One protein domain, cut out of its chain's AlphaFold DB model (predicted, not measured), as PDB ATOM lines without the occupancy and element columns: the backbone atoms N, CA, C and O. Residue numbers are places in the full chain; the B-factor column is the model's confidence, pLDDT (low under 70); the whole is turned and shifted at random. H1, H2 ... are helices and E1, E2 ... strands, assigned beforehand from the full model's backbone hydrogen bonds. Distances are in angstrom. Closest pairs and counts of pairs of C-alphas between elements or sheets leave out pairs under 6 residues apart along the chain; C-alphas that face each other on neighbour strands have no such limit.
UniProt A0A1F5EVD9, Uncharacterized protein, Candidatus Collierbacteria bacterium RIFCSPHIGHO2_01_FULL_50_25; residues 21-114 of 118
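Overview. This is residues 21 to 114 of the 118 residues of an uncharacterized protein of Candidatus Collierbacteria bacterium RIFCSPHIGHO2_01_FULL_50_25 (UniProt A0A1F5EVD9). The long helix H3 crosses one face of a small antiparallel sheet, ordered E2, E1, E3; H1 and H2 pack on H3, and a long loop, residues 63 to 94, runs round the body. Of 94 printed residues, under half are in named elements: E1, E2, H1, H2, H3, E3, class mixed. It is compact, radius of gyration of the C-alphas 12.3 A, spanning 33 by 27 by 20 A.

Arrangement. E1, residues 23 to 28, and E2, residues 34 to 38, form a hairpin; N 27 and O 35 are 2.8 A apart. H1, residues 41 to 48, touches H3, residues 95 to 108, at its residues 96 to 100 alone; closest C-alphas Lys 42 and Leu 96, 6.8 A. H2, residues 54 to 62, only grazes the sheet and touches H3; closest C-alphas Val 60 and Leu 99, 6.0 A. H3 is over E1, height over the sheet 9.2 A, making two layers, helix on sheet. In H1, H2 and H3 every O i to N i+4 pair is within hydrogen-bond range. E3, residues 112 to 114, is antiparallel to E1; N 24 and O 113 are 3.1 A apart.

Along the chain. E1, 16.3 A long, begins at C-alpha 23 (-24.439, 45.061, 50.524). H3 is 19.7 A long; E3 ends at C-alpha 114 (-20.810, 45.010, 52.673).

Size, cuts and confidence. The printed part has no cut. The link H2 to H3 is long; pLDDT is under 70 at ten residues, among them 70 to 73.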
ATOM      1  N   SER A  21     -30.919  47.466  51.649       71.06
ATOM      2  CA  SER A  21     -29.732  46.620  51.626       71.06
ATOM      3  C   SER A  21     -28.480  47.473  51.527       71.06
ATOM      4  O   SER A  21     -28.369  48.326  50.652       71.06
ATOM      5  N   SER A  22     -27.516  47.211  52.401       67.94
ATOM      6  CA  SER A  22     -26.211  47.885  52.408       67.94
ATOM      7  C   SER A  22     -25.105  47.023  51.798       67.94
ATOM      8  O   SER A  22     -23.926  47.293  52.022       67.94
ATOM      9  N   GLY A  23     -25.445  45.944  51.092       72.75
ATOM     10  CA  GLY A  23     -24.439  45.061  50.524       72.75
ATOM     11  C   GLY A  23     -24.941  44.222  49.366       72.75
ATOM     12  O   GLY A  23     -26.104  43.820  49.316       72.75
ATOM     13  N   ASP A  24     -24.012  43.944  48.465       83.44
ATOM     14  CA  ASP A  24     -24.227  43.062  47.335       83.44
ATOM     15  C   ASP A  24     -23.561  41.714  47.610       83.44
ATOM     16  O   ASP A  24     -22.444  41.654  48.133       83.44
ATOM     17  N   THR A  25     -24.216  40.639  47.196       85.81
ATOM     18  CA  THR A  25     -23.653  39.293  47.208       85.81
ATOM     19  C   THR A  25     -23.451  38.844  45.771       85.81
ATOM     20  O   THR A  25     -24.357  38.949  44.943       85.81
ATOM     21  N   VAL A  26     -22.257  38.350  45.460       87.88
ATOM     22  CA  VAL A  26     -21.985  37.738  44.159       87.88
ATOM     23  C   VAL A  26     -22.134  36.223  44.293       87.88
ATOM     24  O   VAL A  26     -21.434  35.572  45.067       87.88
ATOM     25  N   LEU A  27     -23.088  35.678  43.545       87.69
ATOM     26  CA  LEU A  27     -23.371  34.257  43.427       87.69
ATOM     27  C   LEU A  27     -22.650  33.721  42.194       87.69
ATOM     28  O   LEU A  27     -22.815  34.255  41.098       87.69
ATOM     29  N   VAL A  28     -21.864  32.669  42.377       88.81
ATOM     30  CA  VAL A  28     -21.174  31.980  41.285       88.81
ATOM     31  C   VAL A  28     -21.695  30.559  41.242       88.81
ATOM     32  O   VAL A  28     -21.559  29.826  42.217       88.81
ATOM     33  N   PHE A  29     -22.319  30.185  40.137       88.75
ATOM     34  CA  PHE A  29     -22.872  28.857  39.927       88.75
ATOM     35  C   PHE A  29     -21.926  28.020  39.066       88.75
ATOM     36  O   PHE A  29     -21.306  28.535  38.133       88.75
ATOM     37  N   ALA A  30     -21.844  26.719  39.344       83.50
ATOM     38  CA  ALA A  30     -21.016  25.775  38.590       83.50
ATOM     39  C   ALA A  30     -21.454  25.656  37.117       83.50
ATOM     40  O   ALA A  30     -20.637  25.372  36.246       83.50
ATOM     41  N   GLY A  31     -22.722  25.970  36.820       79.44
ATOM     42  CA  GLY A  31     -23.245  26.104  35.456       79.44
ATOM     43  C   GLY A  31     -22.680  27.295  34.665       79.44
ATOM     44  O   GLY A  31     -23.059  27.501  33.514       79.44
ATOM     45  N   GLY A  32     -21.790  28.097  35.263       80.38
ATOM     46  CA  GLY A  32     -21.175  29.276  34.651       80.38
ATOM     47  C   GLY A  32     -21.981  30.567  34.828       80.38
ATOM     48  O   GLY A  32     -21.590  31.611  34.305       80.38
ATOM     49  N   GLY A  33     -23.099  30.522  35.558       86.38
ATOM     50  CA  GLY A  33     -23.877  31.701  35.924       86.38
ATOM     51  C   GLY A  33     -23.176  32.514  37.012       86.38
ATOM     52  O   GLY A  33     -22.943  32.015  38.109       86.38
ATOM     53  N   VAL A  34     -22.855  33.777  36.737       89.81
ATOM     54  CA  VAL A  34     -22.278  34.700  37.725       89.81
ATOM     55  C   VAL A  34     -23.241  35.860  37.900       89.81
ATOM     56  O   VAL A  34     -23.449  36.642  36.974       89.81
ATOM     57  N   TRP A  35     -23.818  35.984  39.089       90.12
ATOM     58  CA  TRP A  35     -24.914  36.909  39.359       90.12
ATOM     59  C   TRP A  35     -24.593  37.787  40.555       90.12
ATOM     60  O   TRP A  35     -24.287  37.296  41.638       90.12
ATOM     61  N   LYS A  36     -24.693  39.101  40.382       88.62
ATOM     62  CA  LYS A  36     -24.570  40.069  41.469       88.62
ATOM     63  C   LYS A  36     -25.967  40.468  41.933       88.62
ATOM     64  O   LYS A  36     -26.703  41.089  41.167       88.62
ATOM     65  N   VAL A  37     -26.305  40.118  43.173       88.31
ATOM     66  CA  VAL A  37     -27.627  40.346  43.773       88.31
ATOM     67  C   VAL A  37     -27.544  41.241  45.008       88.31
ATOM     68  O   VAL A  37     -26.660  41.043  45.844       88.31
ATOM     69  N   PRO A  38     -28.468  42.197  45.188       86.88
ATOM     70  CA  PRO A  38     -28.602  42.911  46.451       86.88
ATOM     71  C   PRO A  38     -29.393  42.071  47.465       86.88
ATOM     72  O   PRO A  38     -30.234  41.262  47.075       86.88
ATOM     73  N   ASP A  39     -29.214  42.293  48.775       81.69
ATOM     74  CA  ASP A  39     -29.955  41.501  49.782       81.69
ATOM     75  C   ASP A  39     -31.485  41.657  49.670       81.69
ATOM     76  O   ASP A  39     -32.247  40.724  49.931       81.69
ATOM     77  N   LEU A  40     -31.932  42.812  49.169       83.31
ATOM     78  CA  LEU A  40     -33.346  43.122  48.974       83.31
ATOM     79  C   LEU A  40     -34.009  42.342  47.822       83.31
ATOM     80  O   LEU A  40     -35.220  42.436  47.641       83.31
ATOM     81  N   ILE A  41     -33.262  41.541  47.053       86.31
ATOM     82  CA  ILE A  41     -33.834  40.692  45.999       86.31
ATOM     83  C   ILE A  41     -34.951  39.784  46.546       86.31
ATOM     84  O   ILE A  41     -35.999  39.627  45.920       86.31
ATOM     85  N   LYS A  42     -34.783  39.270  47.774       85.81
ATOM     86  CA  LYS A  42     -35.783  38.454  48.483       85.81
ATOM     87  C   LYS A  42     -37.068  39.241  48.742       85.81
ATOM     88  O   LYS A  42     -38.159  38.682  48.655       85.81
ATOM     89  N   HIS A  43     -36.943  40.536  49.035       84.75
ATOM     90  CA  HIS A  43     -38.079  41.427  49.245       84.75
ATOM     91  C   HIS A  43     -38.874  41.617  47.953       84.75
ATOM     92  O   HIS A  43     -40.095  41.493  47.976       84.75
ATOM     93  N   TYR A  44     -38.209  41.820  46.813       84.56
ATOM     94  CA  TYR A  44     -38.905  41.941  45.529       84.56
ATOM     95  C   TYR A  44     -39.685  40.685  45.155       84.56
ATOM     96  O   TYR A  44     -40.842  40.774  44.746       84.56
ATOM     97  N   VAL A  45     -39.099  39.511  45.355       86.19
ATOM     98  CA  VAL A  45     -39.776  38.247  45.053       86.19
ATOM     99  C   VAL A  45     -40.932  37.993  46.031       86.19
ATOM    100  O   VAL A  45     -42.038  37.658  45.611       86.19
ATOM    101  N   ARG A  46     -40.718  38.202  47.341       84.75
ATOM    102  CA  ARG A  46     -41.724  37.919  48.382       84.75
ATOM    103  C   ARG A  46     -42.876  38.926  48.395       84.75
ATOM    104  O   ARG A  46     -44.028  38.517  48.510       84.75
ATOM    105  N   VAL A  47     -42.568  40.220  48.322       85.25
ATOM    106  CA  VAL A  47     -43.528  41.325  48.498       85.25
ATOM    107  C   VAL A  47     -44.080  41.801  47.161       85.25
ATOM    108  O   VAL A  47     -45.287  41.966  47.023       85.25
ATOM    109  N   HIS A  48     -43.209  41.985  46.170       83.31
ATOM    110  CA  HIS A  48     -43.589  42.548  44.875       83.31
ATOM    111  C   HIS A  48     -43.886  41.491  43.806       83.31
ATOM    112  O   HIS A  48     -44.245  41.863  42.694       83.31
ATOM    113  N   LYS A  49     -43.765  40.190  44.125       85.44
ATOM    114  CA  LYS A  49     -43.957  39.078  43.174       85.44
ATOM    115  C   LYS A  49     -43.133  39.251  41.898       85.44
ATOM    116  O   LYS A  49     -43.568  38.888  40.808       85.44
ATOM    117  N   TRP A  50     -41.954  39.852  42.040       87.12
ATOM    118  CA  TRP A  50     -41.045  40.044  40.925       87.12
ATOM    119  C   TRP A  50     -40.589  38.688  40.383       87.12
ATOM    120  O   TRP A  50     -40.152  37.827  41.150       87.12
ATOM    121  N   LEU A  51     -40.685  38.536  39.063       87.75
ATOM    122  CA  LEU A  51     -40.228  37.384  38.311       87.75
ATOM    123  C   LEU A  51     -38.774  37.608  37.871       87.75
ATOM    124  O   LEU A  51     -38.511  38.463  37.019       87.75
ATOM    125  N   PRO A  52     -37.811  36.855  38.424       86.88
ATOM    126  CA  PRO A  52     -36.440  36.903  37.959       86.88
ATOM    127  C   PRO A  52     -36.307  36.280  36.561       86.88
ATOM    128  O   PRO A  52     -37.049  35.350  36.235       86.88
ATOM    129  N   PRO A  53     -35.306  36.703  35.767       88.06
ATOM    130  CA  PRO A  53     -34.865  36.007  34.566       88.06
ATOM    131  C   PRO A  53     -34.803  34.487  34.736       88.06
ATOM    132  O   PRO A  53     -34.196  33.980  35.682       88.06
ATOM    133  N   GLN A  54     -35.366  33.747  33.777       86.75
ATOM    134  CA  GLN A  54     -35.461  32.287  33.860       86.75
ATOM    135  C   GLN A  54     -34.093  31.611  34.024       86.75
ATOM    136  O   GLN A  54     -33.976  30.654  34.781       86.75
ATOM    137  N   LYS A  55     -33.043  32.163  33.402       88.12
ATOM    138  CA  LYS A  55     -31.660  31.695  33.565       88.12
ATOM    139  C   LYS A  55     -31.205  31.730  35.030       88.12
ATOM    140  O   LYS A  55     -30.685  30.741  35.531       88.12
ATOM    141  N   PHE A  56     -31.486  32.831  35.732       88.62
ATOM    142  CA  PHE A  56     -31.186  32.967  37.157       88.62
ATOM    143  C   PHE A  56     -32.004  31.996  38.009       88.62
ATOM    144  O   PHE A  56     -31.477  31.400  38.946       88.62
ATOM    145  N   VAL A  57     -33.283  31.803  37.673       89.81
ATOM    146  CA  VAL A  57     -34.128  30.812  38.353       89.81
ATOM    147  C   VAL A  57     -33.534  29.417  38.201       89.81
ATOM    148  O   VAL A  57     -33.402  28.717  39.199       89.81
ATOM    149  N   THR A  58     -33.117  29.024  36.998       90.00
ATOM    150  CA  THR A  58     -32.469  27.730  36.753       90.00
ATOM    151  C   THR A  58     -31.181  27.570  37.561       90.00
ATOM    152  O   THR A  58     -31.034  26.558  38.241       90.00
ATOM    153  N   ASP A  59     -30.301  28.575  37.563       89.88
ATOM    154  CA  ASP A  59     -29.055  28.557  38.341       89.88
ATOM    155  C   ASP A  59     -29.323  28.368  39.848       89.88
ATOM    156  O   ASP A  59     -28.810  27.436  40.474       89.88
ATOM    157  N   VAL A  60     -30.203  29.193  40.431       90.19
ATOM    158  CA  VAL A  60     -30.599  29.092  41.849       90.19
ATOM    159  C   VAL A  60     -31.221  27.729  42.151       90.19
ATOM    160  O   VAL A  60     -30.943  27.134  43.196       90.19
ATOM    161  N   MET A  61     -32.046  27.217  41.239       90.06
ATOM    162  CA  MET A  61     -32.714  25.927  41.392       90.06
ATOM    163  C   MET A  61     -31.741  24.745  41.353       90.06
ATOM    164  O   MET A  61     -31.977  23.780  42.084       90.06
ATOM    165  N   SER A  62     -30.644  24.840  40.593       87.62
ATOM    166  CA  SER A  62     -29.592  23.812  40.531       87.62
ATOM    167  C   SER A  62     -28.875  23.608  41.871       87.62
ATOM    168  O   SER A  62     -28.441  22.499  42.161       87.62
ATOM    169  N   ARG A  63     -28.787  24.636  42.733       82.25
ATOM    170  CA  ARG A  63     -28.032  24.613  44.013       82.25
ATOM    171  C   ARG A  63     -26.536  24.289  43.868       82.25
ATOM    172  O   ARG A  63     -25.886  23.931  44.847       82.25
ATOM    173  N   GLU A  64     -25.971  24.452  42.680       85.31
ATOM    174  CA  GLU A  64     -24.561  24.178  42.406       85.31
ATOM    175  C   GLU A  64     -23.764  25.482  42.468       85.31
ATOM    176  O   GLU A  64     -23.615  26.168  41.462       85.31
ATOM    177  N   ILE A  65     -23.287  25.857  43.657       84.12
ATOM    178  CA  ILE A  65     -22.473  27.066  43.860       84.12
ATOM    179  C   ILE A  65     -20.992  26.705  43.746       84.12
ATOM    180  O   ILE A  65     -20.502  25.845  44.481       84.12
ATOM    181  N   ASP A  66     -20.267  27.397  42.872       85.12
ATOM    182  CA  ASP A  66     -18.822  27.239  42.738       85.12
ATOM    183  C   ASP A  66     -18.083  28.177  43.695       85.12
ATOM    184  O   ASP A  66     -17.834  29.342  43.397       85.12
ATOM    185  N   LEU A  67     -17.709  27.657  44.866       78.19
ATOM    186  CA  LEU A  67     -17.015  28.437  45.900       78.19
ATOM    187  C   LEU A  67     -15.574  28.799  45.535       78.19
ATOM    188  O   LEU A  67     -14.985  29.682  46.158       78.19
ATOM    189  N   THR A  68     -14.987  28.125  44.550       75.44
ATOM    190  CA  THR A  68     -13.586  28.343  44.173       75.44
ATOM    191  C   THR A  68     -13.440  29.589  43.303       75.44
ATOM    192  O   THR A  68     -12.533  30.399  43.497       75.44
ATOM    193  N   ALA A  69     -14.403  29.804  42.412       72.31
ATOM    194  CA  ALA A  69     -14.487  30.936  41.509       72.31
ATOM    195  C   ALA A  69     -15.106  32.181  42.165       72.31
ATOM    196  O   ALA A  69     -14.994  33.276  41.618       72.31
ATOM    197  N   ILE A  70     -15.684  32.050  43.361       64.81
ATOM    198  CA  ILE A  70     -16.291  33.146  44.129       64.81
ATOM    199  C   ILE A  70     -15.339  34.339  44.353       64.81
ATOM    200  O   ILE A  70     -15.773  35.483  44.260       64.81
ATOM    201  N   ASN A  71     -14.041  34.104  44.586       62.69
ATOM    202  CA  ASN A  71     -13.042  35.177  44.761       62.69
ATOM    203  C   ASN A  71     -12.444  35.689  43.439       62.69
ATOM    204  O   ASN A  71     -11.614  36.602  43.422       62.69
ATOM    205  N   THR A  72     -12.851  35.103  42.315       64.75
ATOM    206  CA  THR A  72     -12.393  35.508  40.991       64.75
ATOM    207  C   THR A  72     -13.235  36.697  40.537       64.75
ATOM    208  O   THR A  72     -14.457  36.685  40.663       64.75
ATOM    209  N   ARG A  73     -12.596  37.746  39.999       66.69
ATOM    210  CA  ARG A  73     -13.283  38.918  39.416       66.69
ATOM    211  C   ARG A  73     -13.964  38.550  38.094       66.69
ATOM    212  O   ARG A  73     -13.586  39.040  37.032       66.69
ATOM    213  N   LEU A  74     -14.935  37.650  38.160       76.12
ATOM    214  CA  LEU A  74     -15.753  37.259  37.027       76.12
ATOM    215  C   LEU A  74     -16.764  38.369  36.707       76.12
ATOM    216  O   LEU A  74     -17.211  39.079  37.616       76.12
ATOM    217  N   PRO A  75     -17.127  38.542  35.427       78.94
ATOM    218  CA  PRO A  75     -18.159  39.487  35.029       78.94
ATOM    219  C   PRO A  75     -19.522  39.011  35.553       78.94
ATOM    220  O   PRO A  75     -20.189  38.193  34.930       78.94
ATOM    221  N   ALA A  76     -19.914  39.508  36.726       84.06
ATOM    222  CA  ALA A  76     -21.193  39.192  37.345       84.06
ATOM    223  C   ALA A  76     -22.320  40.043  36.745       84.06
ATOM    224  O   ALA A  76     -22.260  41.278  36.774       84.06
ATOM    225  N   GLU A  77     -23.368  39.390  36.252       87.31
ATOM    226  CA  GLU A  77     -24.565  40.057  35.753       87.31
ATOM    227  C   GLU A  77     -25.393  40.581  36.931       87.31
ATOM    228  O   GLU A  77     -25.691  39.864  37.888       87.31
ATOM    229  N   ARG A  78     -25.719  41.874  36.900       85.38
ATOM    230  CA  ARG A  78     -26.447  42.542  37.981       85.38
ATOM    231  C   ARG A  78     -27.930  42.229  37.869       85.38
ATOM    232  O   ARG A  78     -28.553  42.561  36.865       85.38
ATOM    233  N   ILE A  79     -28.502  41.659  38.920       85.81
ATOM    234  CA  ILE A  79     -29.903  41.247  38.947       85.81
ATOM    235  C   ILE A  79     -30.540  41.624  40.289       85.81
ATOM    236  O   ILE A  79     -29.892  41.597  41.331       85.81
ATOM    237  N   GLY A  80     -31.808  42.038  40.266       78.94
ATOM    238  CA  GLY A  80     -32.503  42.549  41.453       78.94
ATOM    239  C   GLY A  80     -32.256  44.034  41.748       78.94
ATOM    240  O   GLY A  80     -32.711  44.519  42.776       78.94
ATOM    241  N   TYR A  81     -31.599  44.781  40.855       79.50
ATOM    242  CA  TYR A  81     -31.566  46.253  40.878       79.50
ATOM    243  C   TYR A  81     -32.740  46.792  40.060       79.50
ATOM    244  O   TYR A  81     -32.572  47.317  38.965       79.50
ATOM    245  N   LEU A  82     -33.956  46.546  40.546       75.94
ATOM    246  CA  LEU A  82     -35.160  46.950  39.832       75.94
ATOM    247  C   LEU A  82     -35.304  48.471  39.887       75.94
ATOM    248  O   LEU A  82     -35.554  49.043  40.946       75.94
ATOM    249  N   GLU A  83     -35.163  49.104  38.729       66.50
ATOM    250  CA  GLU A  83     -35.380  50.530  38.520       66.50
ATOM    251  C   GLU A  83     -36.454  50.669  37.429       66.50
ATOM    252  O   GLU A  83     -36.211  50.390  36.258       66.50
ATOM    253  N   GLY A  84     -37.687  51.031  37.802       69.06
ATOM    254  CA  GLY A  84     -38.775  51.244  36.836       69.06
ATOM    255  C   GLY A  84     -39.755  50.075  36.701       69.06
ATOM    256  O   GLY A  84     -40.486  49.782  37.636       69.06
ATOM    257  N   LYS A  85     -39.881  49.457  35.521       70.38
ATOM    258  CA  LYS A  85     -40.850  48.365  35.296       70.38
ATOM    259  C   LYS A  85     -40.171  47.013  35.461       70.38
ATOM    260  O   LYS A  85     -39.088  46.800  34.929       70.38
ATOM    261  N   PHE A  86     -40.832  46.102  36.162       80.44
ATOM    262  CA  PHE A  86     -40.378  44.732  36.345       80.44
ATOM    263  C   PHE A  86     -41.499  43.762  35.989       80.44
ATOM    264  O   PHE A  86     -42.679  44.097  36.105       80.44
ATOM    265  N   GLU A  87     -41.126  42.568  35.545       83.69
ATOM    266  CA  GLU A  87     -42.095  41.513  35.277       83.69
ATOM    267  C   GLU A  87     -42.535  40.888  36.597       83.69
ATOM    268  O   GLU A  87     -41.711  40.590  37.463       83.69
ATOM    269  N   THR A  88     -43.842  40.730  36.775       85.81
ATOM    270  CA  THR A  88     -44.417  39.984  37.891       85.81
ATOM    271  C   THR A  88     -44.802  38.596  37.421       85.81
ATOM    272  O   THR A  88     -45.290  38.410  36.308       85.81
ATOM    273  N   GLY A  89     -44.587  37.603  38.271       83.25
ATOM    274  CA  GLY A  89     -44.857  36.221  37.913       83.25
ATOM    275  C   GLY A  89     -44.721  35.284  39.095       83.25
ATOM    276  O   GLY A  89     -44.529  35.712  40.234       83.25
ATOM    277  N   ASP A  90     -44.842  33.996  38.802       81.44
ATOM    278  CA  ASP A  90     -44.721  32.944  39.799       81.44
ATOM    279  C   ASP A  90     -43.319  32.335  39.736       81.44
ATOM    280  O   ASP A  90     -42.859  31.886  38.685       81.44
ATOM    281  N   VAL A  91     -42.624  32.365  40.868       86.06
ATOM    282  CA  VAL A  91     -41.374  31.629  41.056       86.06
ATOM    283  C   VAL A  91     -41.676  30.321  41.781       86.06
ATOM    284  O   VAL A  91     -42.614  30.277  42.580       86.06
ATOM    285  N   PRO A  92     -40.864  29.268  41.583       87.38
ATOM    286  CA  PRO A  92     -41.016  28.025  42.331       87.38
ATOM    287  C   PRO A  92     -41.065  28.287  43.842       87.38
ATOM    288  O   PRO A  92     -40.291  29.100  44.345       87.38
ATOM    289  N   ALA A  93     -41.914  27.571  44.584       83.44
ATOM    290  CA  ALA A  93     -42.053  27.769  46.034       83.44
ATOM    291  C   ALA A  93     -40.714  27.647  46.794       83.44
ATOM    292  O   ALA A  93     -40.443  28.427  47.704       83.44
ATOM    293  N   ASP A  94     -39.843  26.737  46.350       89.06
ATOM    294  CA  ASP A  94     -38.518  26.487  46.938       89.06
ATOM    295  C   ASP A  94     -37.462  27.541  46.533       89.06
ATOM    296  O   ASP A  94     -36.368  27.589  47.090       89.06
ATOM    297  N   PHE A  95     -37.761  28.416  45.565       89.69
ATOM    298  CA  PHE A  95     -36.796  29.377  45.025       89.69
ATOM    299  C   PHE A  95     -36.277  30.347  46.091       89.69
ATOM    300  O   PHE A  95     -35.079  30.607  46.148       89.69
ATOM    301  N   LEU A  96     -37.160  30.868  46.951       88.12
ATOM    302  CA  LEU A  96     -36.763  31.784  48.025       88.12
ATOM    303  C   LEU A  96     -35.822  31.110  49.027       88.12
ATOM    304  O   LEU A  96     -34.845  31.726  49.454       88.12
ATOM    305  N   GLU A  97     -36.096  29.853  49.374       89.75
ATOM    306  CA  GLU A  97     -35.265  29.068  50.289       89.75
ATOM    307  C   GLU A  97     -33.897  28.768  49.670       89.75
ATOM    308  O   GLU A  97     -32.863  29.011  50.299       89.75
ATOM    309  N   LYS A  98     -33.862  28.340  48.403       90.44
ATOM    310  CA  LYS A  98     -32.607  28.111  47.670       90.44
ATOM    311  C   LYS A  98     -31.801  29.388  47.472       90.44
ATOM    312  O   LYS A  98     -30.582  29.356  47.612       90.44
ATOM    313  N   LEU A  99     -32.455  30.508  47.168       89.56
ATOM    314  CA  LEU A  99     -31.800  31.804  47.013       89.56
ATOM    315  C   LEU A  99     -31.178  32.258  48.334       89.56
ATOM    316  O   LEU A  99     -30.019  32.667  48.359       89.56
ATOM    317  N   ALA A 100     -31.923  32.143  49.437       88.50
ATOM    318  CA  ALA A 100     -31.411  32.451  50.768       88.50
ATOM    319  C   ALA A 100     -30.201  31.573  51.122       88.50
ATOM    320  O   ALA A 100     -29.197  32.089  51.612       88.50
ATOM    321  N   TRP A 101     -30.265  30.276  50.809       89.94
ATOM    322  CA  TRP A 101     -29.146  29.352  50.981       89.94
ATOM    323  C   TRP A 101     -27.930  29.750  50.132       89.94
ATOM    324  O   TRP A 101     -26.832  29.865  50.668       89.94
ATOM    325  N   ALA A 102     -28.112  30.037  48.839       88.44
ATOM    326  CA  ALA A 102     -27.030  30.437  47.939       88.44
ATOM    327  C   ALA A 102     -26.336  31.722  48.416       88.44
ATOM    328  O   ALA A 102     -25.108  31.802  48.449       88.44
ATOM    329  N   MET A 103     -27.121  32.712  48.849       86.44
ATOM    330  CA  MET A 103     -26.601  33.956  49.412       86.44
ATOM    331  C   MET A 103     -25.837  33.730  50.715       86.44
ATOM    332  O   MET A 103     -24.786  34.336  50.903       86.44
ATOM    333  N   GLN A 104     -26.338  32.865  51.600       85.69
ATOM    334  CA  GLN A 104     -25.662  32.526  52.853       85.69
ATOM    335  C   GLN A 104     -24.343  31.794  52.595       85.69
ATOM    336  O   GLN A 104     -23.333  32.105  53.217       85.69
ATOM    337  N   VAL A 105     -24.326  30.862  51.648       86.88
ATOM    338  CA  VAL A 105     -23.116  30.140  51.247       86.88
ATOM    339  C   VAL A 105     -22.073  31.095  50.654       86.88
ATOM    340  O   VAL A 105     -20.901  31.025  51.019       86.88
ATOM    341  N   ALA A 106     -22.486  32.028  49.793       83.56
ATOM    342  CA  ALA A 106     -21.589  33.034  49.229       83.56
ATOM    343  C   ALA A 106     -21.085  34.056  50.272       83.56
ATOM    344  O   ALA A 106     -19.940  34.505  50.190       83.56
ATOM    345  N   ASP A 107     -21.913  34.405  51.263       82.19
ATOM    346  CA  ASP A 107     -21.531  35.235  52.416       82.19
ATOM    347  C   ASP A 107     -20.467  34.536  53.274       82.19
ATOM    348  O   ASP A 107     -19.418  35.125  53.534       82.19
ATOM    349  N   LEU A 108     -20.669  33.253  53.600       80.56
ATOM    350  CA  LEU A 108     -19.694  32.427  54.322       80.56
ATOM    351  C   LEU A 108     -18.371  32.272  53.559       80.56
ATOM    352  O   LEU A 108     -17.311  32.197  54.175       80.56
ATOM    353  N   ALA A 109     -18.420  32.263  52.226       79.12
ATOM    354  CA  ALA A 109     -17.239  32.232  51.365       79.12
ATOM    355  C   ALA A 109     -16.525  33.598  51.232       79.12
ATOM    356  O   ALA A 109     -15.491  33.684  50.567       79.12
ATOM    357  N   GLY A 110     -17.046  34.662  51.858       71.00
ATOM    358  CA  GLY A 110     -16.417  35.985  51.910       71.00
ATOM    359  C   GLY A 110     -16.745  36.919  50.741       71.00
ATOM    360  O   GLY A 110     -16.100  37.954  50.595       71.00
ATOM    361  N   ASN A 111     -17.751  36.608  49.920       68.00
ATOM    362  CA  ASN A 111     -18.074  37.360  48.695       68.00
ATOM    363  C   ASN A 111     -19.275  38.292  48.833       68.00
ATOM    364  O   ASN A 111     -19.904  38.712  47.855       68.00
ATOM    365  N   ARG A 112     -19.603  38.618  50.080       71.19
ATOM    366  CA  ARG A 112     -20.505  39.713  50.379       71.19
ATOM    367  C   ARG A 112     -19.708  41.003  50.461       71.19
ATOM    368  O   ARG A 112     -18.948  41.234  51.400       71.19
ATOM    369  N   GLN A 113     -19.948  41.885  49.504       62.78
ATOM    370  CA  GLN A 113     -19.473  43.257  49.569       62.78
ATOM    371  C   GLN A 113     -20.425  44.043  50.468       62.78
ATOM    372  O   GLN A 113     -21.434  44.577  50.013       62.78
ATOM    373  N   GLN A 114     -20.133  44.084  51.769       59.53
ATOM    374  CA  GLN A 114     -20.810  45.010  52.673       59.53
ATOM    375  C   GLN A 114     -20.206  46.403  52.495       59.53
ATOM    376  O   GLN A 114     -19.017  46.610  52.746       59.53
TER     377      GLN A 114